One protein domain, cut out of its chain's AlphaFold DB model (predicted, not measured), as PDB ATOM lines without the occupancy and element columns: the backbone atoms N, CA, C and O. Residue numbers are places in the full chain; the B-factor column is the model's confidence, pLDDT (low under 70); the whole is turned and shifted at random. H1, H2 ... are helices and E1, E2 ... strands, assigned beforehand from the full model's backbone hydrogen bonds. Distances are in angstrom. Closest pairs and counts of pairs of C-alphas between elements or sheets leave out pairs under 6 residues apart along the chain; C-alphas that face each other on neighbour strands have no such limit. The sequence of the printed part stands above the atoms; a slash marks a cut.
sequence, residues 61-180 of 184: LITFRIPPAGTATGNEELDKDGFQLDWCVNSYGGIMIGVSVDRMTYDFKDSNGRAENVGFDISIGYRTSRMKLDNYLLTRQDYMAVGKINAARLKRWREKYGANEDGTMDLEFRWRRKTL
ATOM      1  N   LEU A  61     118.265 133.743 141.878       90.06
ATOM      2  CA  LEU A  61     119.120 133.661 140.700       90.06
ATOM      3  C   LEU A  61     120.291 132.713 140.949       90.06
ATOM      4  O   LEU A  61     121.009 132.843 141.938       90.06
ATOM      5  N   ILE A  62     120.499 131.809 140.001       90.25
ATOM      6  CA  ILE A  62     121.690 130.982 139.866       90.25
ATOM      7  C   ILE A  62     122.350 131.391 138.553       90.25
ATOM      8  O   ILE A  62     121.732 131.320 137.490       90.25
ATOM      9  N   THR A  63     123.594 131.850 138.629       92.25
ATOM     10  CA  THR A  63     124.370 132.238 137.451       92.25
ATOM     11  C   THR A  63     125.201 131.059 136.970       92.25
ATOM     12  O   THR A  63     125.868 130.412 137.776       92.25
ATOM     13  N   PHE A  64     125.193 130.816 135.663       91.88
ATOM     14  CA  PHE A  64     126.057 129.844 135.002       91.88
ATOM     15  C   PHE A  64     126.657 130.462 133.737       91.88
ATOM     16  O   PHE A  64     126.052 131.327 133.098       91.88
ATOM     17  N   ARG A  65     127.872 130.043 133.389       92.75
ATOM     18  CA  ARG A  65     128.651 130.649 132.309       92.75
ATOM     19  C   ARG A  65     128.628 129.772 131.070       92.75
ATOM     20  O   ARG A  65     128.912 128.583 131.145       92.75
ATOM     21  N   ILE A  66     128.337 130.375 129.921       91.94
ATOM     22  CA  ILE A  66     128.457 129.725 128.613       91.94
ATOM     23  C   ILE A  66     129.717 130.219 127.890       91.94
ATOM     24  O   ILE A  66     130.091 131.389 128.048       91.94
ATOM     25  N   PRO A  67     130.370 129.371 127.076       91.25
ATOM     26  CA  PRO A  67     131.595 129.729 126.368       91.25
ATOM     27  C   PRO A  67     131.370 130.810 125.295       91.25
ATOM     28  O   PRO A  67     130.231 131.232 125.050       91.25
ATOM     29  N   PRO A  68     132.440 131.276 124.626       89.75
ATOM     30  CA  PRO A  68     132.334 132.153 123.466       89.75
ATOM     31  C   PRO A  68     131.460 131.596 122.337       89.75
ATOM     32  O   PRO A  68     131.203 130.397 122.232       89.75
ATOM     33  N   ALA A  69     130.979 132.495 121.476       84.38
ATOM     34  CA  ALA A  69     130.196 132.099 120.311       84.38
ATOM     35  C   ALA A  69     131.014 131.176 119.390       84.38
ATOM     36  O   ALA A  69     132.170 131.464 119.097       84.38
ATOM     37  N   GLY A  70     130.395 130.093 118.914       82.81
ATOM     38  CA  GLY A  70     131.046 129.098 118.052       82.81
ATOM     39  C   GLY A  70     131.750 127.963 118.800       82.81
ATOM     40  O   GLY A  70     132.156 126.993 118.167       82.81
ATOM     41  N   THR A  71     131.841 128.031 120.130       86.62
ATOM     42  CA  THR A  71     132.410 126.957 120.949       86.62
ATOM     43  C   THR A  71     131.302 126.032 121.445       86.62
ATOM     44  O   THR A  71     130.441 126.447 122.222       86.62
ATOM     45  N   ALA A  72     131.321 124.776 120.995       87.00
ATOM     46  CA  ALA A  72     130.453 123.731 121.531       87.00
ATOM     47  C   ALA A  72     130.977 123.225 122.883       87.00
ATOM     48  O   ALA A  72     132.185 123.238 123.125       87.00
ATOM     49  N   THR A  73     130.076 122.752 123.740       84.62
ATOM     50  CA  THR A  73     130.421 122.113 125.021       84.62
ATOM     51  C   THR A  73     129.981 120.654 125.038       84.62
ATOM     52  O   THR A  73     129.156 120.230 124.225       84.62
ATOM     53  N   GLY A  74     130.506 119.897 126.004       85.56
ATOM     54  CA  GLY A  74     129.844 118.682 126.472       85.56
ATOM     55  C   GLY A  74     128.579 119.009 127.275       85.56
ATOM     56  O   GLY A  74     128.070 120.134 127.221       85.56
ATOM     57  N   ASN A  75     128.075 118.019 128.016       86.69
ATOM     58  CA  ASN A  75     127.095 118.295 129.064       86.69
ATOM     59  C   ASN A  75     127.820 118.926 130.253       86.69
ATOM     60  O   ASN A  75     128.759 118.329 130.778       86.69
ATOM     61  N   GLU A  76     127.382 120.113 130.644       90.50
ATOM     62  CA  GLU A  76     127.841 120.823 131.830       90.50
ATOM     63  C   GLU A  76     126.759 120.727 132.907       90.50
ATOM     64  O   GLU A  76     125.572 120.812 132.586       90.50
ATOM     65  N   GLU A  77     127.166 120.579 134.166       89.50
ATOM     66  CA  GLU A  77     126.265 120.400 135.308       89.50
ATOM     67  C   GLU A  77     126.545 121.449 136.396       89.50
ATOM     68  O   GLU A  77     127.698 121.800 136.667       89.50
ATOM     69  N   LEU A  78     125.486 121.955 137.032       87.94
ATOM     70  CA  LEU A  78     125.565 122.827 138.201       87.94
ATOM     71  C   LEU A  78     124.485 122.473 139.219       87.94
ATOM     72  O   LEU A  78     123.300 122.708 138.979       87.94
ATOM     73  N   ASP A  79     124.929 122.054 140.400       87.94
ATOM     74  CA  ASP A  79     124.076 121.855 141.567       87.94
ATOM     75  C   ASP A  79     124.116 123.076 142.480       87.94
ATOM     76  O   ASP A  79     125.155 123.429 143.051       87.94
ATOM     77  N   LYS A  80     122.973 123.750 142.637       85.19
ATOM     78  CA  LYS A  80     122.867 124.906 143.528       85.19
ATOM     79  C   LYS A  80     121.446 125.153 144.012       85.19
ATOM     80  O   LYS A  80     120.484 125.045 143.261       85.19
ATOM     81  N   ASP A  81     121.327 125.532 145.284       81.81
ATOM     82  CA  ASP A  81     120.061 125.850 145.955       81.81
ATOM     83  C   ASP A  81     118.981 124.773 145.756       81.81
ATOM     84  O   ASP A  81     117.816 125.122 145.590       81.81
ATOM     85  N   GLY A  82     119.350 123.485 145.744       81.31
ATOM     86  CA  GLY A  82     118.426 122.361 145.540       81.31
ATOM     87  C   GLY A  82     117.951 122.160 144.096       81.31
ATOM     88  O   GLY A  82     117.003 121.411 143.875       81.31
ATOM     89  N   PHE A  83     118.581 122.824 143.125       85.25
ATOM     90  CA  PHE A  83     118.390 122.592 141.695       85.25
ATOM     91  C   PHE A  83     119.647 121.984 141.082       85.25
ATOM     92  O   PHE A  83     120.747 122.444 141.382       85.25
ATOM     93  N   GLN A  84     119.452 121.028 140.179       88.50
ATOM     94  CA  GLN A  84     120.472 120.543 139.253       88.50
ATOM     95  C   GLN A  84     120.169 121.138 137.880       88.50
ATOM     96  O   GLN A  84     119.055 120.999 137.361       88.50
ATOM     97  N   LEU A  85     121.139 121.847 137.315       89.75
ATOM     98  CA  LEU A  85     121.064 122.417 135.979       89.75
ATOM     99  C   LEU A  85     122.034 121.677 135.072       89.75
ATOM    100  O   LEU A  85     123.231 121.693 135.326       89.75
ATOM    101  N   ASP A  86     121.517 121.129 133.982       90.19
ATOM    102  CA  ASP A  86     122.284 120.494 132.917       90.19
ATOM    103  C   ASP A  86     122.183 121.346 131.658       90.19
ATOM    104  O   ASP A  86     121.078 121.693 131.233       90.19
ATOM    105  N   TRP A  87     123.293 121.691 131.016       91.62
ATOM    106  CA  TRP A  87     123.229 122.397 129.738       91.62
ATOM    107  C   TRP A  87     124.329 121.992 128.774       91.62
ATOM    108  O   TRP A  87     125.430 121.599 129.149       91.62
ATOM    109  N   CYS A  88     124.042 122.166 127.487       90.62
ATOM    110  CA  CYS A  88     125.041 122.037 126.441       90.62
ATOM    111  C   CYS A  88     124.865 123.108 125.364       90.62
ATOM    112  O   CYS A  88     123.745 123.479 124.992       90.62
ATOM    113  N   VAL A  89     125.989 123.610 124.850       90.50
ATOM    114  CA  VAL A  89     126.039 124.477 123.671       90.50
ATOM    115  C   VAL A  89     126.352 123.613 122.459       90.50
ATOM    116  O   VAL A  89     127.396 122.967 122.400       90.50
ATOM    117  N   ASN A  90     125.464 123.611 121.469       85.44
ATOM    118  CA  ASN A  90     125.715 122.907 120.216       85.44
ATOM    119  C   ASN A  90     126.615 123.721 119.270       85.44
ATOM    120  O   ASN A  90     126.806 124.926 119.438       85.44
ATOM    121  N   SER A  91     127.120 123.075 118.218       82.31
ATOM    122  CA  SER A  91     127.983 123.702 117.203       82.31
ATOM    123  C   SER A  91     127.327 124.864 116.450       82.31
ATOM    124  O   SER A  91     128.021 125.734 115.930       82.31
ATOM    125  N   TYR A  92     125.993 124.931 116.424       81.94
ATOM    126  CA  TYR A  92     125.247 126.050 115.847       81.94
ATOM    127  C   TYR A  92     125.123 127.246 116.803       81.94
ATOM    128  O   TYR A  92     124.540 128.262 116.430       81.94
ATOM    129  N   GLY A  93     125.644 127.145 118.031       81.12
ATOM    130  CA  GLY A  93     125.595 128.192 119.050       81.12
ATOM    131  C   GLY A  93     124.247 128.304 119.764       81.12
ATOM    132  O   GLY A  93     123.963 129.348 120.343       81.12
ATOM    133  N   GLY A  94     123.392 127.280 119.687       87.69
ATOM    134  CA  GLY A  94     122.178 127.158 120.497       87.69
ATOM    135  C   GLY A  94     122.429 126.371 121.782       87.69
ATOM    136  O   GLY A  94     123.330 125.538 121.824       87.69
ATOM    137  N   ILE A  95     121.606 126.605 122.804       90.50
ATOM    138  CA  ILE A  95     121.684 125.913 124.098       90.50
ATOM    139  C   ILE A  95     120.489 124.985 124.260       90.50
ATOM    140  O   ILE A  95     119.357 125.417 124.035       90.50
ATOM    141  N   MET A  96     120.745 123.756 124.695       88.69
ATOM    142  CA  MET A  96     119.757 122.917 125.374       88.69
ATOM    143  C   MET A  96     120.011 123.012 126.875       88.69
ATOM    144  O   MET A  96     121.165 122.966 127.293       88.69
ATOM    145  N   ILE A  97     118.956 123.176 127.666       88.81
ATOM    146  CA  ILE A  97     119.048 123.240 129.126       88.81
ATOM    147  C   ILE A  97     117.969 122.368 129.759       88.81
ATOM    148  O   ILE A  97     116.793 122.478 129.406       88.81
ATOM    149  N   GLY A  98     118.387 121.500 130.670       86.69
ATOM    150  CA  GLY A  98     117.561 120.753 131.599       86.69
ATOM    151  C   GLY A  98     117.704 121.344 132.997       86.69
ATOM    152  O   GLY A  98     118.779 121.775 133.401       86.69
ATOM    153  N   VAL A  99     116.604 121.400 133.731       86.44
ATOM    154  CA  VAL A  99     116.591 121.791 135.137       86.44
ATOM    155  C   VAL A  99     115.777 120.759 135.882       86.44
ATOM    156  O   VAL A  99     114.629 120.504 135.509       86.44
ATOM    157  N   SER A 100     116.338 120.208 136.948       83.75
ATOM    158  CA  SER A 100     115.600 119.385 137.894       83.75
ATOM    159  C   SER A 100     115.699 119.946 139.310       83.75
ATOM    160  O   SER A 100     116.602 120.721 139.627       83.75
ATOM    161  N   VAL A 101     114.722 119.611 140.148       80.00
ATOM    162  CA  VAL A 101     114.697 120.005 141.561       80.00
ATOM    163  C   VAL A 101     114.888 118.773 142.438       80.00
ATOM    164  O   VAL A 101     114.187 117.766 142.281       80.00
ATOM    165  N   ASP A 102     115.834 118.856 143.373       74.56
ATOM    166  CA  ASP A 102     116.035 117.819 144.372       74.56
ATOM    167  C   ASP A 102     114.852 117.802 145.345       74.56
ATOM    168  O   ASP A 102     114.563 118.763 146.068       74.56
ATOM    169  N   ARG A 103     114.174 116.656 145.376       63.50
ATOM    170  CA  ARG A 103     113.003 116.421 146.220       63.50
ATOM    171  C   ARG A 103     113.354 116.280 147.701       63.50
ATOM    172  O   ARG A 103     112.444 116.337 148.521       63.50
ATOM    173  N   MET A 104     114.627 116.062 148.034       63.25
ATOM    174  CA  MET A 104     115.107 116.001 149.416       63.25
ATOM    175  C   MET A 104     115.374 117.402 149.977       63.25
ATOM    176  O   MET A 104     115.143 117.640 151.159       63.25
ATOM    177  N   THR A 105     115.824 118.333 149.130       65.38
ATOM    178  CA  THR A 105     116.116 119.718 149.526       65.38
ATOM    179  C   THR A 105     114.856 120.588 149.636       65.38
ATOM    180  O   THR A 105     114.798 121.465 150.500       65.38
ATOM    181  N   TYR A 106     113.825 120.350 148.814       65.19
ATOM    182  CA  TYR A 106     112.555 121.081 148.905       65.19
ATOM    183  C   TYR A 106     111.379 120.198 149.312       65.19
ATOM    184  O   TYR A 106     110.873 119.389 148.537       65.19
ATOM    185  N   ASP A 107     110.852 120.471 150.506       61.47
ATOM    186  CA  ASP A 107     109.531 120.003 150.913       61.47
ATOM    187  C   ASP A 107     108.481 120.687 150.017       61.47
ATOM    188  O   ASP A 107     108.230 121.891 150.149       61.47
ATOM    189  N   PHE A 108     107.853 119.929 149.108       65.94
ATOM    190  CA  PHE A 108     106.701 120.334 148.274       65.94
ATOM    191  C   PHE A 108     105.426 120.568 149.115       65.94
ATOM    192  O   PHE A 108     104.348 120.044 148.824       65.94
ATOM    193  N   LYS A 109     105.563 121.315 150.210       63.69
ATOM    194  CA  LYS A 109     104.512 121.670 151.159       63.69
ATOM    195  C   LYS A 109     104.243 123.161 151.075       63.69
ATOM    196  O   LYS A 109     105.193 123.924 150.991       63.69
ATOM    197  N   ASP A 110     102.997 123.603 151.086       59.56
ATOM    198  CA  ASP A 110     102.708 125.040 151.129       59.56
ATOM    199  C   ASP A 110     103.210 125.689 152.442       59.56
ATOM    200  O   ASP A 110     103.708 125.016 153.353       59.56
ATOM    201  N   SER A 111     103.059 127.008 152.572       60.84
ATOM    202  CA  SER A 111     103.371 127.739 153.811       60.84
ATOM    203  C   SER A 111     102.610 127.240 155.054       60.84
ATOM    204  O   SER A 111     102.965 127.615 156.168       60.84
ATOM    205  N   ASN A 112     101.581 126.406 154.879       60.41
ATOM    206  CA  ASN A 112     100.762 125.812 155.937       60.41
ATOM    207  C   ASN A 112     101.118 124.335 156.198       60.41
ATOM    208  O   ASN A 112     100.410 123.655 156.943       60.41
ATOM    209  N   GLY A 113     102.188 123.817 155.584       59.06
ATOM    210  CA  GLY A 113     102.645 122.439 155.752       59.06
ATOM    211  C   GLY A 113     101.817 121.392 155.000       59.06
ATOM    212  O   GLY A 113     102.052 120.196 155.190       59.06
ATOM    213  N   ARG A 114     100.872 121.798 154.141       62.94
ATOM    214  CA  ARG A 114     100.062 120.882 153.328       62.94
ATOM    215  C   ARG A 114     100.893 120.398 152.153       62.94
ATOM    216  O   ARG A 114     101.356 121.204 151.347       62.94
ATOM    217  N   ALA A 115     101.095 119.089 152.065       55.78
ATOM    218  CA  ALA A 115     101.712 118.494 150.892       55.78
ATOM    219  C   ALA A 115     100.813 118.736 149.668       55.78
ATOM    220  O   ALA A 115      99.597 118.633 149.787       55.78
ATOM    221  N   GLU A 116     101.442 119.000 148.519       55.47
ATOM    222  CA  GLU A 116     100.928 118.766 147.149       55.47
ATOM    223  C   GLU A 116     100.672 119.964 146.232       55.47
ATOM    224  O   GLU A 116     100.536 119.750 145.033       55.47
ATOM    225  N   ASN A 117     100.804 121.213 146.681       59.00
ATOM    226  CA  ASN A 117     100.561 122.362 145.793       59.00
ATOM    227  C   ASN A 117     101.722 123.343 145.693       59.00
ATOM    228  O   ASN A 117     101.523 124.552 145.750       59.00
ATOM    229  N   VAL A 118     102.947 122.847 145.547       59.75
ATOM    230  CA  VAL A 118     104.104 123.721 145.334       59.75
ATOM    231  C   VAL A 118     104.687 123.481 143.960       59.75
ATOM    232  O   VAL A 118     105.024 122.358 143.591       59.75
ATOM    233  N   GLY A 119     104.804 124.582 143.232       71.56
ATOM    234  CA  GLY A 119     105.455 124.685 141.950       71.56
ATOM    235  C   GLY A 119     106.629 125.648 141.977       71.56
ATOM    236  O   GLY A 119     106.737 126.498 142.864       71.56
ATOM    237  N   PHE A 120     107.469 125.582 140.953       75.38
ATOM    238  CA  PHE A 120     108.510 126.580 140.722       75.38
ATOM    239  C   PHE A 120     108.300 127.230 139.368       75.38
ATOM    240  O   PHE A 120     108.409 126.535 138.366       75.38
ATOM    241  N   ASP A 121     108.042 128.541 139.348       77.38
ATOM    242  CA  ASP A 121     108.146 129.339 138.123       77.38
ATOM    243  C   ASP A 121     109.635 129.452 137.781       77.38
ATOM    244  O   ASP A 121     110.402 130.022 138.565       77.38
ATOM    245  N   ILE A 122     110.037 128.968 136.607       79.50
ATOM    246  CA  ILE A 122     111.436 129.003 136.161       79.50
ATOM    247  C   ILE A 122     111.619 129.763 134.843       79.50
ATOM    248  O   ILE A 122     110.753 129.786 133.964       79.50
ATOM    249  N   SER A 123     112.774 130.409 134.696       85.00
ATOM    250  CA  SER A 123     113.169 131.082 133.458       85.00
ATOM    251  C   SER A 123     114.681 131.131 133.301       85.00
ATOM    252  O   SER A 123     115.405 131.157 134.294       85.00
ATOM    253  N   ILE A 124     115.146 131.219 132.056       88.00
ATOM    254  CA  ILE A 124     116.535 131.554 131.740       88.00
ATOM    255  C   ILE A 124     116.583 132.974 131.205       88.00
ATOM    256  O   ILE A 124     115.804 133.353 130.326       88.00
ATOM    257  N   GLY A 125     117.490 133.777 131.740       85.12
ATOM    258  CA  GLY A 125     117.643 135.169 131.365       85.12
ATOM    259  C   GLY A 125     119.078 135.564 131.079       85.12
ATOM    260  O   GLY A 125     120.031 134.904 131.483       85.12
ATOM    261  N   TYR A 126     119.194 136.696 130.399       84.31
ATOM    262  CA  TYR A 126     120.427 137.452 130.293       84.31
ATOM    263  C   TYR A 126     120.117 138.927 130.530       84.31
ATOM    264  O   TYR A 126     119.342 139.543 129.786       84.31
ATOM    265  N   ARG A 127     120.693 139.487 131.600       80.06
ATOM    266  CA  ARG A 127     120.446 140.856 132.076       80.06
ATOM    267  C   ARG A 127     118.952 141.180 132.235       80.06
ATOM    268  O   ARG A 127     118.313 140.763 133.196       80.06
ATOM    269  N   THR A 128     118.365 141.944 131.314       78.31
ATOM    270  CA  THR A 128     116.946 142.343 131.366       78.31
ATOM    271  C   THR A 128     116.034 141.453 130.524       78.31
ATOM    272  O   THR A 128     114.815 141.533 130.656       78.31
ATOM    273  N   SER A 129     116.591 140.581 129.681       80.19
ATOM    274  CA  SER A 129     115.827 139.678 128.820       80.19
ATOM    275  C   SER A 129     115.633 138.314 129.481       80.19
ATOM    276  O   SER A 129     116.534 137.821 130.156       80.19
ATOM    277  N   ARG A 130     114.459 137.698 129.297       79.62
ATOM    278  CA  ARG A 130     114.106 136.399 129.896       79.62
ATOM    279  C   ARG A 130     113.337 135.516 128.916       79.62
ATOM    280  O   ARG A 130     112.624 136.015 128.044       79.62
ATOM    281  N   MET A 131     113.460 134.208 129.101       79.75
ATOM    282  CA  MET A 131     112.732 133.150 128.410       79.75
ATOM    283  C   MET A 131     112.175 132.170 129.445       79.75
ATOM    284  O   MET A 131     112.912 131.717 130.317       79.75
ATOM    285  N   LYS A 132     110.885 131.833 129.346       73.38
ATOM    286  CA  LYS A 132     110.288 130.734 130.118       73.38
ATOM    287  C   LYS A 132     110.640 129.392 129.466       73.38
ATOM    288  O   LYS A 132     110.781 129.345 128.246       73.38
ATOM    289  N   LEU A 133     110.793 128.350 130.276       65.38
ATOM    290  CA  LEU A 133     111.003 126.976 129.808       65.38
ATOM    291  C   LEU A 133     109.650 126.302 129.515       65.38
ATOM    292  O   LEU A 133     108.629 126.736 130.054       65.38
ATOM    293  N   ASP A 134     109.646 125.271 128.661       53.59
ATOM    294  CA  ASP A 134     108.417 124.671 128.108       53.59
ATOM    295  C   ASP A 134     107.597 123.901 129.167       53.59
ATOM    296  O   ASP A 134     106.383 123.788 129.032       53.59
ATOM    297  N   ASN A 135     108.229 123.525 130.290       56.34
ATOM    298  CA  ASN A 135     107.578 123.160 131.553       56.34
ATOM    299  C   ASN A 135     107.985 124.164 132.636       56.34
ATOM    300  O   ASN A 135     108.960 123.976 133.356       56.34
ATOM    301  N   TYR A 136     107.262 125.275 132.742       53.69
ATOM    302  CA  TYR A 136     107.604 126.340 133.690       53.69
ATOM    303  C   TYR A 136     107.187 126.037 135.133       53.69
ATOM    304  O   TYR A 136     107.304 126.934 135.959       53.69
ATOM    305  N   LEU A 137     106.662 124.839 135.413       57.41
ATOM    306  CA  LEU A 137     106.117 124.433 136.700       57.41
ATOM    307  C   LEU A 137     106.699 123.078 137.110       57.41
ATOM    308  O   LEU A 137     106.270 122.047 136.604       57.41
ATOM    309  N   LEU A 138     107.659 123.089 138.036       63.34
ATOM    310  CA  LEU A 138     108.196 121.852 138.605       63.34
ATOM    311  C   LEU A 138     107.370 121.402 139.812       63.34
ATOM    312  O   LEU A 138     107.272 122.145 140.787       63.34
ATOM    313  N   THR A 139     106.807 120.199 139.760       61.25
ATOM    314  CA  THR A 139     106.009 119.590 140.834       61.25
ATOM    315  C   THR A 139     106.655 118.293 141.322       61.25
ATOM    316  O   THR A 139     107.645 117.805 140.774       61.25
ATOM    317  N   ARG A 140     106.074 117.678 142.359       62.56
ATOM    318  CA  ARG A 140     106.495 116.346 142.818       62.56
ATOM    319  C   ARG A 140     106.355 115.276 141.725       62.56
ATOM    320  O   ARG A 140     107.065 114.276 141.777       62.56
ATOM    321  N   GLN A 141     105.439 115.452 140.778       61.81
ATOM    322  CA  GLN A 141     105.204 114.512 139.679       61.81
ATOM    323  C   GLN A 141     106.092 114.868 138.477       61.81
ATOM    324  O   GLN A 141     106.786 113.995 137.961       61.81
ATOM    325  N   ASP A 142     106.204 116.162 138.171       65.75
ATOM    326  CA  ASP A 142     106.985 116.714 137.061       65.75
ATOM    327  C   ASP A 142     108.148 117.557 137.588       65.75
ATOM    328  O   ASP A 142     108.083 118.776 137.688       65.75
ATOM    329  N   TYR A 143     109.233 116.897 137.970       69.88
ATOM    330  CA  TYR A 143     110.370 117.518 138.657       69.88
ATOM    331  C   TYR A 143     111.478 117.984 137.706       69.88
ATOM    332  O   TYR A 143     112.531 118.413 138.174       69.88
ATOM    333  N   MET A 144     111.251 117.885 136.392       75.12
ATOM    334  CA  MET A 144     112.206 118.274 135.361       75.12
ATOM    335  C   MET A 144     111.557 119.182 134.317       75.12
ATOM    336  O   MET A 144     110.456 118.925 133.828       75.12
ATOM    337  N   ALA A 145     112.290 120.215 133.929       79.25
ATOM    338  CA  ALA A 145     111.942 121.103 132.843       79.25
ATOM    339  C   ALA A 145     113.082 121.164 131.846       79.25
ATOM    340  O   ALA A 145     114.251 121.216 132.221       79.25
ATOM    341  N   VAL A 146     112.728 121.199 130.569       80.00
ATOM    342  CA  VAL A 146     113.690 121.326 129.481       80.00
ATOM    343  C   VAL A 146     113.320 122.551 128.663       80.00
ATOM    344  O   VAL A 146     112.148 122.910 128.532       80.00
ATOM    345  N   GLY A 147     114.324 123.218 128.115       82.81
ATOM    346  CA  GLY A 147     114.106 124.238 127.110       82.81
ATOM    347  C   GLY A 147     115.311 124.438 126.216       82.81
ATOM    348  O   GLY A 147     116.391 123.880 126.417       82.81
ATOM    349  N   LYS A 148     115.097 125.260 125.192       86.25
ATOM    350  CA  LYS A 148     116.096 125.560 124.175       86.25
ATOM    351  C   LYS A 148     116.218 127.056 123.961       86.25
ATOM    352  O   LYS A 148     115.238 127.731 123.653       86.25
ATOM    353  N   ILE A 149     117.442 127.567 123.997       88.31
ATOM    354  CA  ILE A 149     117.744 128.927 123.552       88.31
ATOM    355  C   ILE A 149     118.344 128.831 122.155       88.31
ATOM    356  O   ILE A 149     119.405 128.244 121.952       88.31
ATOM    357  N   ASN A 150     117.660 129.395 121.159       88.38
ATOM    358  CA  ASN A 150     118.178 129.369 119.797       88.38
ATOM    359  C   ASN A 150     119.407 130.282 119.635       88.38
ATOM    360  O   ASN A 150     119.532 131.322 120.286       88.38
ATOM    361  N   ALA A 151     120.285 129.912 118.703       88.94
ATOM    362  CA  ALA A 151     121.506 130.655 118.401       88.94
ATOM    363  C   ALA A 151     121.234 132.125 118.056       88.94
ATOM    364  O   ALA A 151     121.960 133.019 118.477       88.94
ATOM    365  N   ALA A 152     120.128 132.396 117.356       89.88
ATOM    366  CA  ALA A 152     119.721 133.756 117.021       89.88
ATOM    367  C   ALA A 152     119.426 134.612 118.268       89.88
ATOM    368  O   ALA A 152     119.772 135.790 118.292       89.88
ATOM    369  N   ARG A 153     118.798 134.052 119.311       89.44
ATOM    370  CA  ARG A 153     118.555 134.761 120.578       89.44
ATOM    371  C   ARG A 153     119.862 135.016 121.320       89.44
ATOM    372  O   ARG A 153     120.040 136.133 121.792       89.44
ATOM    373  N   LEU A 154     120.775 134.046 121.359       88.94
ATOM    374  CA  LEU A 154     122.093 134.220 121.983       88.94
ATOM    375  C   LEU A 154     122.934 135.269 121.256       88.94
ATOM    376  O   LEU A 154     123.491 136.149 121.902       88.94
ATOM    377  N   LYS A 155     122.943 135.245 119.918       90.12
ATOM    378  CA  LYS A 155     123.580 136.278 119.095       90.12
ATOM    379  C   LYS A 155     123.026 137.667 119.422       90.12
ATOM    380  O   LYS A 155     123.797 138.552 119.778       90.12
ATOM    381  N   ARG A 156     121.696 137.832 119.425       90.50
ATOM    382  CA  ARG A 156     121.058 139.108 119.800       90.50
ATOM    383  C   ARG A 156     121.405 139.546 121.218       90.50
ATOM    384  O   ARG A 156     121.537 140.738 121.468       90.50
ATOM    385  N   TRP A 157     121.512 138.613 122.162       91.00
ATOM    386  CA  TRP A 157     121.917 138.933 123.526       91.00
ATOM    387  C   TRP A 157     123.359 139.434 123.590       91.00
ATOM    388  O   TRP A 157     123.579 140.480 124.192       91.00
ATOM    389  N   ARG A 158     124.306 138.771 122.915       88.69
ATOM    390  CA  ARG A 158     125.704 139.229 122.817       88.69
ATOM    391  C   ARG A 158     125.806 140.618 122.200       88.69
ATOM    392  O   ARG A 158     126.453 141.488 122.764       88.69
ATOM    393  N   GLU A 159     125.129 140.835 121.076       90.38
ATOM    394  CA  GLU A 159     125.171 142.108 120.347       90.38
ATOM    395  C   GLU A 159     124.546 143.254 121.149       90.38
ATOM    396  O   GLU A 159     125.073 144.361 121.167       90.38
ATOM    397  N   LYS A 160     123.426 142.997 121.834       89.62
ATOM    398  CA  LYS A 160     122.687 144.039 122.555       89.62
ATOM    399  C   LYS A 160     123.290 144.383 123.917       89.62
ATOM    400  O   LYS A 160     123.170 145.520 124.364       89.62
ATOM    401  N   TYR A 161     123.842 143.398 124.612       86.38
ATOM    402  CA  TYR A 161     124.184 143.507 126.033       86.38
ATOM    403  C   TYR A 161     125.668 143.236 126.328       86.38
ATOM    404  O   TYR A 161     126.073 143.309 127.492       86.38
ATOM    405  N   GLY A 162     126.464 142.937 125.301       86.62
ATOM    406  CA  GLY A 162     127.872 142.574 125.419       86.62
ATOM    407  C   GLY A 162     128.088 141.124 125.852       86.62
ATOM    408  O   GLY A 162     127.176 140.456 126.333       86.62
ATOM    409  N   ALA A 163     129.314 140.648 125.658       89.38
ATOM    410  CA  ALA A 163     129.851 139.454 126.302       89.38
ATOM    411  C   ALA A 163     130.808 139.881 127.432       89.38
ATOM    412  O   ALA A 163     131.118 141.067 127.568       89.38
ATOM    413  N   ASN A 164     131.264 138.923 128.233       91.06
ATOM    414  CA  ASN A 164     132.375 139.126 129.160       91.06
ATOM    415  C   ASN A 164     133.683 139.366 128.379       91.06
ATOM    416  O   ASN A 164     133.746 139.099 127.176       91.06
ATOM    417  N   GLU A 165     134.727 139.858 129.049       92.00
ATOM    418  CA  GLU A 165     136.022 140.181 128.413       92.00
ATOM    419  C   GLU A 165     136.667 138.972 127.715       92.00
ATOM    420  O   GLU A 165     137.268 139.111 126.654       92.00
ATOM    421  N   ASP A 166     136.473 137.773 128.266       90.81
ATOM    422  CA  ASP A 166     136.923 136.489 127.711       90.81
ATOM    423  C   ASP A 166     135.996 135.939 126.604       90.81
ATOM    424  O   ASP A 166     136.164 134.816 126.127       90.81
ATOM    425  N   GLY A 167     134.984 136.710 126.197       88.88
ATOM    426  CA  GLY A 167     133.977 136.320 125.217       88.88
ATOM    427  C   GLY A 167     132.883 135.399 125.763       88.88
ATOM    428  O   GLY A 167     131.963 135.058 125.015       88.88
ATOM    429  N   THR A 168     132.919 135.003 127.036       92.75
ATOM    430  CA  THR A 168     131.869 134.182 127.662       92.75
ATOM    431  C   THR A 168     130.593 134.991 127.922       92.75
ATOM    432  O   THR A 168     130.548 136.208 127.724       92.75
ATOM    433  N   MET A 169     129.510 134.331 128.331       91.81
ATOM    434  CA  MET A 169     128.328 135.023 128.855       91.81
ATOM    435  C   MET A 169     127.834 134.364 130.132       91.81
ATOM    436  O   MET A 169     127.685 133.147 130.184       91.81
ATOM    437  N   ASP A 170     127.481 135.191 131.108       92.50
ATOM    438  CA  ASP A 170     126.846 134.755 132.346       92.50
ATOM    439  C   ASP A 170     125.324 134.767 132.187       92.50
ATOM    440  O   ASP A 170     124.689 135.824 132.186       92.50
ATOM    441  N   LEU A 171     124.740 133.585 132.003       93.06
ATOM    442  CA  LEU A 171     123.296 133.396 131.975       93.06
ATOM    443  C   LEU A 171     122.760 133.197 133.389       93.06
ATOM    444  O   LEU A 171     123.445 132.715 134.287       93.06
ATOM    445  N   GLU A 172     121.498 133.557 133.575       93.06
ATOM    446  CA  GLU A 172     120.825 133.463 134.860       93.06
ATOM    447  C   GLU A 172     119.666 132.483 134.758       93.06
ATOM    448  O   GLU A 172     118.676 132.743 134.068       93.06
ATOM    449  N   PHE A 173     119.751 131.387 135.499       91.12
ATOM    450  CA  PHE A 173     118.576 130.624 135.867       91.12
ATOM    451  C   PHE A 173     117.876 131.334 137.013       91.12
ATOM    452  O   PHE A 173     118.454 131.585 138.071       91.12
ATOM    453  N   ARG A 174     116.617 131.687 136.786       89.19
ATOM    454  CA  ARG A 174     115.792 132.360 137.776       89.19
ATOM    455  C   ARG A 174     114.645 131.467 138.152       89.19
ATOM    456  O   ARG A 174     113.951 130.956 137.273       89.19
ATOM    457  N   TRP A 175     114.402 131.381 139.444       85.62
ATOM    458  CA  TRP A 175     113.308 130.604 139.981       85.62
ATOM    459  C   TRP A 175     112.601 131.369 141.090       85.62
ATOM    460  O   TRP A 175     113.183 132.228 141.756       85.62
ATOM    461  N   ARG A 176     111.326 131.065 141.286       81.19
ATOM    462  CA  ARG A 176     110.587 131.447 142.488       81.19
ATOM    463  C   ARG A 176     109.563 130.373 142.802       81.19
ATOM    464  O   ARG A 176     109.019 129.738 141.899       81.19
ATOM    465  N   ARG A 177     109.299 130.197 144.088       76.88
ATOM    466  CA  ARG A 177     108.259 129.293 144.566       76.88
ATOM    467  C   ARG A 177     106.878 129.836 144.206       76.88
ATOM    468  O   ARG A 177     106.675 131.047 144.155       76.88
ATOM    469  N   LYS A 178     105.937 128.937 143.958       71.38
ATOM    470  CA  LYS A 178     104.544 129.247 143.670       71.38
ATOM    471  C   LYS A 178     103.649 128.242 144.372       71.38
ATOM    472  O   LYS A 178     103.923 127.046 144.310       71.38
ATOM    473  N   THR A 179     102.568 128.725 144.969       64.56
ATOM    474  CA  THR A 179     101.523 127.850 145.497       64.56
ATOM    475  C   THR A 179     100.472 127.651 144.425       64.56
ATOM    476  O   THR A 179      99.962 128.603 143.834       64.56
ATOM    477  N   LEU A 180     100.208 126.394 144.111       59.09
ATOM    478  CA  LEU A 180      99.188 126.007 143.157       59.09
ATOM    479  C   LEU A 180      97.829 126.023 143.849       59.09
ATOM    480  O   LEU A 180      97.705 125.684 145.026       59.09
TER     481      LEU A 180
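What this domain is: This is residues 61 to 180 of the 184 residues of an uncharacterized protein of Colletotrichum trifolii (UniProt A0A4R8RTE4). Two strongly twisted four-stranded sheets lie face to face as a sandwich, their strands at 31 degrees to each other, with E6 and E7 close together along one side. H1 caps one end, while at the other end a long link, residues 102 to 117, reaches away from the core. The printed part has 120 residues, with the named elements E1 E2 E3 E4 E5 E6 E7 H1 E8 along the chain, and its class is mostly strand. The sheets, both antiparallel, run E1 E8 E5 E6 and E2 E3 E4 E7. The whole is compact, with a radius of gyration of the C-alphas of 15.3 A, and its outline is elongated, 47 by 27 by 22 A.

How they stand to each other: E1, residues 61 to 66, is an edge strand, antiparallel to E8, residues 169 to 179, with N 62 and O 173 2.8 A apart, within hydrogen-bond range. E8 is antiparallel to E5, residues 118 to 126, where N 123 and O 174 are 2.9 A apart. E5 forms a hairpin with E6, residues 129 to 137, where N 124 and O 131 are 2.9 A apart; E6 bends by 88 degrees at residue 134. In the second sheet E2, residues 76 to 80, E3, residues 83 to 89, and E4, residues 95 to 101, form a meander, each strand the antiparallel neighbour of the one before; N 78 and O 85 are 2.8 A apart, N 86 and O 98 2.9 A. E4 is antiparallel to E7, residues 144 to 149, where N 97 and O 147 are 2.9 A apart. Between the sheets, the closest C-alphas of E6 and E7 are those of Leu 133 and Gly 147, 4.9 A apart, and those of E1 and E2 are Ile 62 and Lys 80, 7.2 A. H1, residues 151 to 161, only grazes the sheet E1 E8 E5 E6, and every O i to N i+4 pair in it is within hydrogen-bond range. The C-alphas of Tyr 126 in E5 and Trp 157 in H1 are 7.1 A apart, the closest of those two elements.

Where its parts are: E1 begins at C-alpha 61, (119.120, 133.661, 140.700). E3 and E4 each measure 19.7 A from first to last C-alpha, E5 26.1 A, E6 19.7 A and H1 15.2 A. E8, the longest strand, measures 32.4 A and ends at C-alpha 179, (101.523, 127.850, 145.497).

The domain as a whole: The C-alphas farthest apart are those of Gly 70 and Asn 112, 48.6 A. The printed part has no cut, and the link E4 to E5 is long, with 16 residues. Residues 103 to 118, 133 to 143 and 179 to 180 have pLDDT under 70; the mean of the printed part is 80.1.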